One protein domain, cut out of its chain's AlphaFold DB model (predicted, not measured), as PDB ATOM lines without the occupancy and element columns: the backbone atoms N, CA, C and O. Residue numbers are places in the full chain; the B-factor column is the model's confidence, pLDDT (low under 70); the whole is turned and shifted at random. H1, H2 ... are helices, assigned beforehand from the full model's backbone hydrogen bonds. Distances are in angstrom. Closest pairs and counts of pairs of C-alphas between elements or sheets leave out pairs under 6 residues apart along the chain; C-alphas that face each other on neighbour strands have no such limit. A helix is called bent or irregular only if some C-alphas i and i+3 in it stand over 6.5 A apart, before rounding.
ATOM      1  N   ARG A 158     236.634 154.607  99.240       85.69
ATOM      2  CA  ARG A 158     237.037 154.457 100.651       85.69
ATOM      3  C   ARG A 158     235.936 154.822 101.653       85.69
ATOM      4  O   ARG A 158     235.991 154.385 102.792       85.69
ATOM      5  N   MET A 159     234.951 155.618 101.240       89.00
ATOM      6  CA  MET A 159     233.838 156.047 102.091       89.00
ATOM      7  C   MET A 159     232.855 154.894 102.341       89.00
ATOM      8  O   MET A 159     232.487 154.181 101.396       89.00
ATOM      9  N   THR A 160     232.383 154.739 103.580       91.62
ATOM     10  CA  THR A 160     231.407 153.694 103.936       91.62
ATOM     11  C   THR A 160     230.027 153.979 103.320       91.62
ATOM     12  O   THR A 160     229.722 155.120 102.957       91.62
ATOM     13  N   PRO A 161     229.145 152.973 103.165       88.00
ATOM     14  CA  PRO A 161     227.792 153.191 102.645       88.00
ATOM     15  C   PRO A 161     226.980 154.228 103.447       88.00
ATOM     16  O   PRO A 161     226.239 155.016 102.854       88.00
ATOM     17  N   GLU A 162     227.161 154.264 104.770       86.50
ATOM     18  CA  GLU A 162     226.569 155.229 105.711       86.50
ATOM     19  C   GLU A 162     227.027 156.665 105.410       86.50
ATOM     20  O   GLU A 162     226.230 157.580 105.185       86.50
ATOM     21  N   GLU A 163     228.340 156.850 105.303       87.56
ATOM     22  CA  GLU A 163     228.965 158.135 105.015       87.56
ATOM     23  C   GLU A 163     228.609 158.636 103.613       87.56
ATOM     24  O   GLU A 163     228.378 159.834 103.425       87.56
ATOM     25  N   ARG A 164     228.486 157.730 102.631       88.69
ATOM     26  CA  ARG A 164     228.006 158.065 101.282       88.69
ATOM     27  C   ARG A 164     226.565 158.553 101.316       88.69
ATOM     28  O   ARG A 164     226.251 159.521 100.617       88.69
ATOM     29  N   ARG A 165     225.688 157.925 102.110       88.81
ATOM     30  CA  ARG A 165     224.300 158.380 102.309       88.81
ATOM     31  C   ARG A 165     224.278 159.777 102.929       88.81
ATOM     32  O   ARG A 165     223.661 160.676 102.359       88.81
ATOM     33  N   ALA A 166     225.028 160.003 104.006       87.00
ATOM     34  CA  ALA A 166     225.118 161.308 104.662       87.00
ATOM     35  C   ALA A 166     225.727 162.396 103.753       87.00
ATOM     36  O   ALA A 166     225.230 163.522 103.700       87.00
ATOM     37  N   HIS A 167     226.777 162.075 102.990       88.12
ATOM     38  CA  HIS A 167     227.401 162.992 102.036       88.12
ATOM     39  C   HIS A 167     226.449 163.363 100.893       88.12
ATOM     40  O   HIS A 167     226.326 164.544 100.563       88.12
ATOM     41  N   ASN A 168     225.735 162.389 100.320       88.75
ATOM     42  CA  ASN A 168     224.729 162.656  99.295       88.75
ATOM     43  C   ASN A 168     223.538 163.438  99.852       88.75
ATOM     44  O   ASN A 168     223.066 164.346  99.175       88.75
ATOM     45  N   ASN A 169     223.097 163.162 101.083       88.81
ATOM     46  CA  ASN A 169     222.027 163.922 101.723       88.81
ATOM     47  C   ASN A 169     222.444 165.386 101.939       88.81
ATOM     48  O   ASN A 169     221.762 166.302 101.490       88.81
ATOM     49  N   ARG A 170     223.644 165.630 102.487       87.62
ATOM     50  CA  ARG A 170     224.213 166.986 102.609       87.62
ATOM     51  C   ARG A 170     224.366 167.676 101.255       87.62
ATOM     52  O   ARG A 170     224.071 168.861 101.130       87.62
ATOM     53  N   ARG A 171     224.806 166.952 100.222       87.12
ATOM     54  CA  ARG A 171     224.903 167.473  98.852       87.12
ATOM     55  C   ARG A 171     223.529 167.825  98.286       87.12
ATOM     56  O   ARG A 171     223.406 168.889  97.691       87.12
ATOM     57  N   ARG A 172     222.518 166.974  98.480       85.88
ATOM     58  CA  ARG A 172     221.132 167.206  98.054       85.88
ATOM     59  C   ARG A 172     220.543 168.413  98.769       85.88
ATOM     60  O   ARG A 172     219.992 169.269  98.096       85.88
ATOM     61  N   MET A 173     220.751 168.542 100.078       83.12
ATOM     62  CA  MET A 173     220.322 169.712 100.848       83.12
ATOM     63  C   MET A 173     221.013 170.989 100.375       83.12
ATOM     64  O   MET A 173     220.346 171.993 100.175       83.12
ATOM     65  N   ARG A 174     222.320 170.955 100.084       85.50
ATOM     66  CA  ARG A 174     223.029 172.101  99.486       85.50
ATOM     67  C   ARG A 174     222.560 172.408  98.067       85.50
ATOM     68  O   ARG A 174     222.481 173.568  97.698       85.50
ATOM     69  N   GLN A 175     222.253 171.397  97.259       80.12
ATOM     70  CA  GLN A 175     221.689 171.592  95.923       80.12
ATOM     71  C   GLN A 175     220.281 172.170  95.997       80.12
ATOM     72  O   GLN A 175     219.989 173.085  95.243       80.12
ATOM     73  N   MET A 176     219.443 171.699  96.923       75.75
ATOM     74  CA  MET A 176     218.137 172.285  97.201       75.75
ATOM     75  C   MET A 176     218.280 173.704  97.726       75.75
ATOM     76  O   MET A 176     217.581 174.570  97.240       75.75
ATOM     77  N   GLN A 177     219.221 173.984  98.623       77.75
ATOM     78  CA  GLN A 177     219.486 175.331  99.119       77.75
ATOM     79  C   GLN A 177     220.028 176.248  98.023       77.75
ATOM     80  O   GLN A 177     219.647 177.403  97.974       77.75
ATOM     81  N   ASN A 178     220.862 175.747  97.111       75.38
ATOM     82  CA  ASN A 178     221.371 176.506  95.969       75.38
ATOM     83  C   ASN A 178     220.315 176.682  94.877       75.38
ATOM     84  O   ASN A 178     220.318 177.706  94.211       75.38
ATOM     85  N   ALA A 179     219.423 175.710  94.683       72.44
ATOM     86  CA  ALA A 179     218.291 175.805  93.769       72.44
ATOM     87  C   ALA A 179     217.228 176.743  94.339       72.44
ATOM     88  O   ALA A 179     216.761 177.610  93.624       72.44
ATOM     89  N   LEU A 180     216.924 176.649  95.632       67.56
ATOM     90  CA  LEU A 180     216.098 177.599  96.369       67.56
ATOM     91  C   LEU A 180     216.765 178.962  96.444       67.56
ATOM     92  O   LEU A 180     216.056 179.945  96.395       67.56
ATOM     93  N   ALA A 181     218.092 179.063  96.511       64.69
ATOM     94  CA  ALA A 181     218.803 180.332  96.421       64.69
ATOM     95  C   ALA A 181     218.774 180.870  94.991       64.69
ATOM     96  O   ALA A 181     218.580 182.056  94.819       64.69
ATOM     97  N   ALA A 182     218.907 180.036  93.960       55.62
ATOM     98  CA  ALA A 182     218.784 180.443  92.562       55.62
ATOM     99  C   ALA A 182     217.345 180.844  92.212       55.62
ATOM    100  O   ALA A 182     217.144 181.802  91.476       55.62
ATOM    101  N   VAL A 183     216.355 180.166  92.794       53.00
ATOM    102  CA  VAL A 183     214.937 180.531  92.743       53.00
ATOM    103  C   VAL A 183     214.694 181.768  93.596       53.00
ATOM    104  O   VAL A 183     214.066 182.666  93.098       53.00
ATOM    105  N   LYS A 184     215.278 181.933  94.784       47.97
ATOM    106  CA  LYS A 184     215.216 183.159  95.610       47.97
ATOM    107  C   LYS A 184     215.966 184.342  94.981       47.97
ATOM    108  O   LYS A 184     215.687 185.491  95.297       47.97
ATOM    109  N   VAL A 185     216.905 184.070  94.081       45.28
ATOM    110  CA  VAL A 185     217.616 185.050  93.249       45.28
ATOM    111  C   VAL A 185     216.874 185.297  91.920       45.28
ATOM    112  O   VAL A 185     217.095 186.333  91.301       45.28
ATOM    113  N   GLY A 186     215.976 184.396  91.493       43.03
ATOM    114  CA  GLY A 186     215.138 184.511  90.284       43.03
ATOM    115  C   GLY A 186     213.649 184.827  90.523       43.03
ATOM    116  O   GLY A 186     212.947 185.183  89.588       43.03
ATOM    117  N   CYS A 187     213.197 184.715  91.765       44.50
ATOM    118  CA  CYS A 187     211.867 184.896  92.344       44.50
ATOM    119  C   CYS A 187     212.112 185.101  93.848       44.50
ATOM    120  O   CYS A 187     212.116 184.150  94.632       44.50
ATOM    121  N   SER A 188     212.437 186.321  94.267       42.91
ATOM    122  CA  SER A 188     212.677 186.587  95.685       42.91
ATOM    123  C   SER A 188     211.426 186.302  96.518       42.91
ATOM    124  O   SER A 188     210.375 186.860  96.242       42.91
ATOM    125  N   GLU A 189     211.577 185.453  97.539       42.81
ATOM    126  CA  GLU A 189     210.989 185.632  98.877       42.81
ATOM    127  C   GLU A 189     209.525 186.115  98.928       42.81
ATOM    128  O   GLU A 189     209.233 187.125  99.553       42.81
ATOM    129  N   PHE A 190     208.599 185.401  98.279       41.91
ATOM    130  CA  PHE A 190     207.156 185.679  98.405       41.91
ATOM    131  C   PHE A 190     206.286 184.428  98.641       41.91
ATOM    132  O   PHE A 190     205.137 184.537  99.041       41.91
ATOM    133  N   LEU A 191     206.815 183.209  98.475       42.34
ATOM    134  CA  LEU A 191     205.974 181.998  98.441       42.34
ATOM    135  C   LEU A 191     205.926 181.161  99.728       42.34
ATOM    136  O   LEU A 191     205.396 180.057  99.692       42.34
ATOM    137  N   GLU A 204     208.307 194.281  88.542       69.19
ATOM    138  CA  GLU A 204     209.550 194.785  87.920       69.19
ATOM    139  C   GLU A 204     210.344 195.731  88.848       69.19
ATOM    140  O   GLU A 204     211.551 195.955  88.699       69.19
ATOM    141  N   GLU A 205     209.674 196.326  89.830       72.69
ATOM    142  CA  GLU A 205     210.289 197.132  90.879       72.69
ATOM    143  C   GLU A 205     210.997 196.286  91.946       72.69
ATOM    144  O   GLU A 205     212.132 196.604  92.315       72.69
ATOM    145  N   ALA A 206     210.418 195.154  92.351       75.06
ATOM    146  CA  ALA A 206     211.042 194.217  93.283       75.06
ATOM    147  C   ALA A 206     212.314 193.591  92.685       75.06
ATOM    148  O   ALA A 206     213.344 193.488  93.360       75.06
ATOM    149  N   VAL A 207     212.307 193.278  91.383       75.44
ATOM    150  CA  VAL A 207     213.499 192.791  90.662       75.44
ATOM    151  C   VAL A 207     214.603 193.855  90.636       75.44
ATOM    152  O   VAL A 207     215.766 193.562  90.938       75.44
ATOM    153  N   ARG A 208     214.262 195.117  90.340       77.56
ATOM    154  CA  ARG A 208     215.223 196.237  90.369       77.56
ATOM    155  C   ARG A 208     215.783 196.477  91.772       77.56
ATOM    156  O   ARG A 208     216.991 196.697  91.908       77.56
ATOM    157  N   ALA A 209     214.948 196.387  92.806       80.19
ATOM    158  CA  ALA A 209     215.363 196.504  94.200       80.19
ATOM    159  C   ALA A 209     216.313 195.366  94.609       80.19
ATOM    160  O   ALA A 209     217.363 195.629  95.199       80.19
ATOM    161  N   HIS A 210     216.026 194.123  94.211       76.06
ATOM    162  CA  HIS A 210     216.884 192.971  94.488       76.06
ATOM    163  C   HIS A 210     218.253 193.086  93.804       76.06
ATOM    164  O   HIS A 210     219.290 192.892  94.442       76.06
ATOM    165  N   ILE A 211     218.289 193.481  92.524       79.50
ATOM    166  CA  ILE A 211     219.545 193.727  91.798       79.50
ATOM    167  C   ILE A 211     220.342 194.846  92.476       79.50
ATOM    168  O   ILE A 211     221.558 194.729  92.652       79.50
ATOM    169  N   LYS A 212     219.672 195.924  92.897       88.69
ATOM    170  CA  LYS A 212     220.304 197.032  93.623       88.69
ATOM    171  C   LYS A 212     220.890 196.562  94.955       88.69
ATOM    172  O   LYS A 212     222.040 196.891  95.238       88.69
ATOM    173  N   ALA A 213     220.163 195.750  95.721       82.75
ATOM    174  CA  ALA A 213     220.623 195.189  96.990       82.75
ATOM    175  C   ALA A 213     221.815 194.232  96.807       82.75
ATOM    176  O   ALA A 213     222.817 194.339  97.515       82.75
ATOM    177  N   GLN A 214     221.777 193.346  95.806       84.69
ATOM    178  CA  GLN A 214     222.910 192.472  95.492       84.69
ATOM    179  C   GLN A 214     224.143 193.258  95.035       84.69
ATOM    180  O   GLN A 214     225.265 192.943  95.438       84.69
ATOM    181  N   ASN A 215     223.956 194.286  94.205       89.31
ATOM    182  CA  ASN A 215     225.045 195.154  93.768       89.31
ATOM    183  C   ASN A 215     225.618 195.965  94.933       89.31
ATOM    184  O   ASN A 215     226.837 196.108  95.014       89.31
ATOM    185  N   ALA A 216     224.776 196.428  95.860       87.31
ATOM    186  CA  ALA A 216     225.210 197.081  97.091       87.31
ATOM    187  C   ALA A 216     226.056 196.130  97.951       87.31
ATOM    188  O   ALA A 216     227.178 196.480  98.305       87.31
ATOM    189  N   LYS A 217     225.599 194.890  98.167       91.25
ATOM    190  CA  LYS A 217     226.345 193.861  98.910       91.25
ATOM    191  C   LYS A 217     227.688 193.517  98.255       91.25
ATOM    192  O   LYS A 217     228.703 193.381  98.935       91.25
ATOM    193  N   LYS A 218     227.729 193.413  96.921       88.62
ATOM    194  CA  LYS A 218     228.979 193.213  96.160       88.62
ATOM    195  C   LYS A 218     229.920 194.414  96.286       88.62
ATOM    196  O   LYS A 218     231.125 194.228  96.449       88.62
ATOM    197  N   ALA A 219     229.384 195.631  96.220       89.56
ATOM    198  CA  ALA A 219     230.159 196.856  96.372       89.56
ATOM    199  C   ALA A 219     230.726 196.996  97.793       89.56
ATOM    200  O   ALA A 219     231.881 197.383  97.948       89.56
ATOM    201  N   GLU A 220     229.957 196.640  98.819       89.62
ATOM    202  CA  GLU A 220     230.400 196.643 100.212       89.62
ATOM    203  C   GLU A 220     231.505 195.609 100.458       89.62
ATOM    204  O   GLU A 220     232.550 195.946 101.006       89.62
ATOM    205  N   ALA A 221     231.357 194.386  99.944       90.50
ATOM    206  CA  ALA A 221     232.413 193.377 100.012       90.50
ATOM    207  C   ALA A 221     233.705 193.834  99.304       90.50
ATOM    208  O   ALA A 221     234.808 193.575  99.787       90.50
ATOM    209  N   ALA A 222     233.590 194.544  98.175       90.25
ATOM    210  CA  ALA A 222     234.740 195.137  97.493       90.25
ATOM    211  C   ALA A 222     235.392 196.260  98.322       90.25
ATOM    212  O   ALA A 222     236.619 196.321  98.391       90.25
ATOM    213  N   ARG A 223     234.596 197.104  98.997       91.75
ATOM    214  CA  ARG A 223     235.101 198.115  99.943       91.75
ATOM    215  C   ARG A 223     235.837 197.464 101.107       91.75
ATOM    216  O   ARG A 223     236.942 197.887 101.410       91.75
ATOM    217  N   GLN A 224     235.275 196.414 101.706       91.88
ATOM    218  CA  GLN A 224     235.919 195.676 102.796       91.88
ATOM    219  C   GLN A 224     237.246 195.051 102.346       91.88
ATOM    220  O   GLN A 224     238.232 195.145 103.066       91.88
ATOM    221  N   ARG A 225     237.311 194.471 101.137       88.25
ATOM    222  CA  ARG A 225     238.578 193.985 100.562       88.25
ATOM    223  C   ARG A 225     239.594 195.113 100.394       88.25
ATOM    224  O   ARG A 225     240.726 194.951 100.818       88.25
ATOM    225  N   TYR A 226     239.190 196.253  99.835       89.94
ATOM    226  CA  TYR A 226     240.074 197.412  99.665       89.94
ATOM    227  C   TYR A 226     240.539 198.009 100.997       89.94
ATOM    228  O   TYR A 226     241.682 198.431 101.112       89.94
ATOM    229  N   HIS A 227     239.677 198.003 102.012       91.75
ATOM    230  CA  HIS A 227     240.013 198.445 103.362       91.75
ATOM    231  C   HIS A 227     240.999 197.494 104.055       91.75
ATOM    232  O   HIS A 227     241.819 197.940 104.851       91.75
ATOM    233  N   ARG A 228     240.923 196.190 103.771       90.38
ATOM    234  CA  ARG A 228     241.828 195.176 104.330       90.38
ATOM    235  C   ARG A 228     243.172 195.076 103.595       90.38
ATOM    236  O   ARG A 228     244.064 194.428 104.121       90.38
ATOM    237  N   MET A 229     243.310 195.675 102.408       90.62
ATOM    238  CA  MET A 229     244.589 195.746 101.687       90.62
ATOM    239  C   MET A 229     245.516 196.785 102.325       90.62
ATOM    240  O   MET A 229     245.054 197.821 102.811       90.62
TER     241      MET A 229
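Overview. This is residues 158 to 191 and 204 to 229 of the 416 residues of an uncharacterized protein of Angiostrongylus costaricensis (UniProt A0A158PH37). Two long, straight helices of nearly the same length make an open, flat V or L, with the last turns of H1 near the first turns of H2 and a gap still left between them. Residues 161 to 166 and 168 to 179 of H1 and residues 215 to 228 of H2 stick out free, and the last residues before the cut, 187 to 191, trail from the end of H1. The printed part has 60 residues with two named helices, H1 then H2, and no named strand; its class is all helix. It is extended, with a radius of gyration of the C-alphas of 17.8 A, and spans 46 by 39 by 11 A.

Along the chain. After residues 158 to 160, H1 covers residues 161 to 186, 36.0 A from first to last C-alpha, from C-alpha 161 at (227.792, 153.191, 102.645) to C-alpha 186 at (215.138, 184.511, 90.284). H2 covers residues 204 to 228, 36.2 A long, and ends with C-alpha 228 at (241.828, 195.176, 104.330).

Arrangement. H1 and H2 are near each other: their closest C-alphas are 8.1 A apart, and 6 pairs are within 10 A. Residues 160 to 166, 168 to 179 and 215 to 229 stand free. Neither helix is bent. In H1 and H2 every O i to N i+4 pair is within hydrogen-bond range.

Size, cuts and confidence. The two C-alphas farthest apart, those of Arg 158 and Glu 205, are 51.3 A apart. Residues 192 to 203 are not printed, and C-alphas 191 and 204 are 16.9 A apart across this cut, which falls in the link from H1 to H2. The mean pLDDT of the printed part is 77.9; residues 180 to 191 and residue 204 are under 70 in this predicted model.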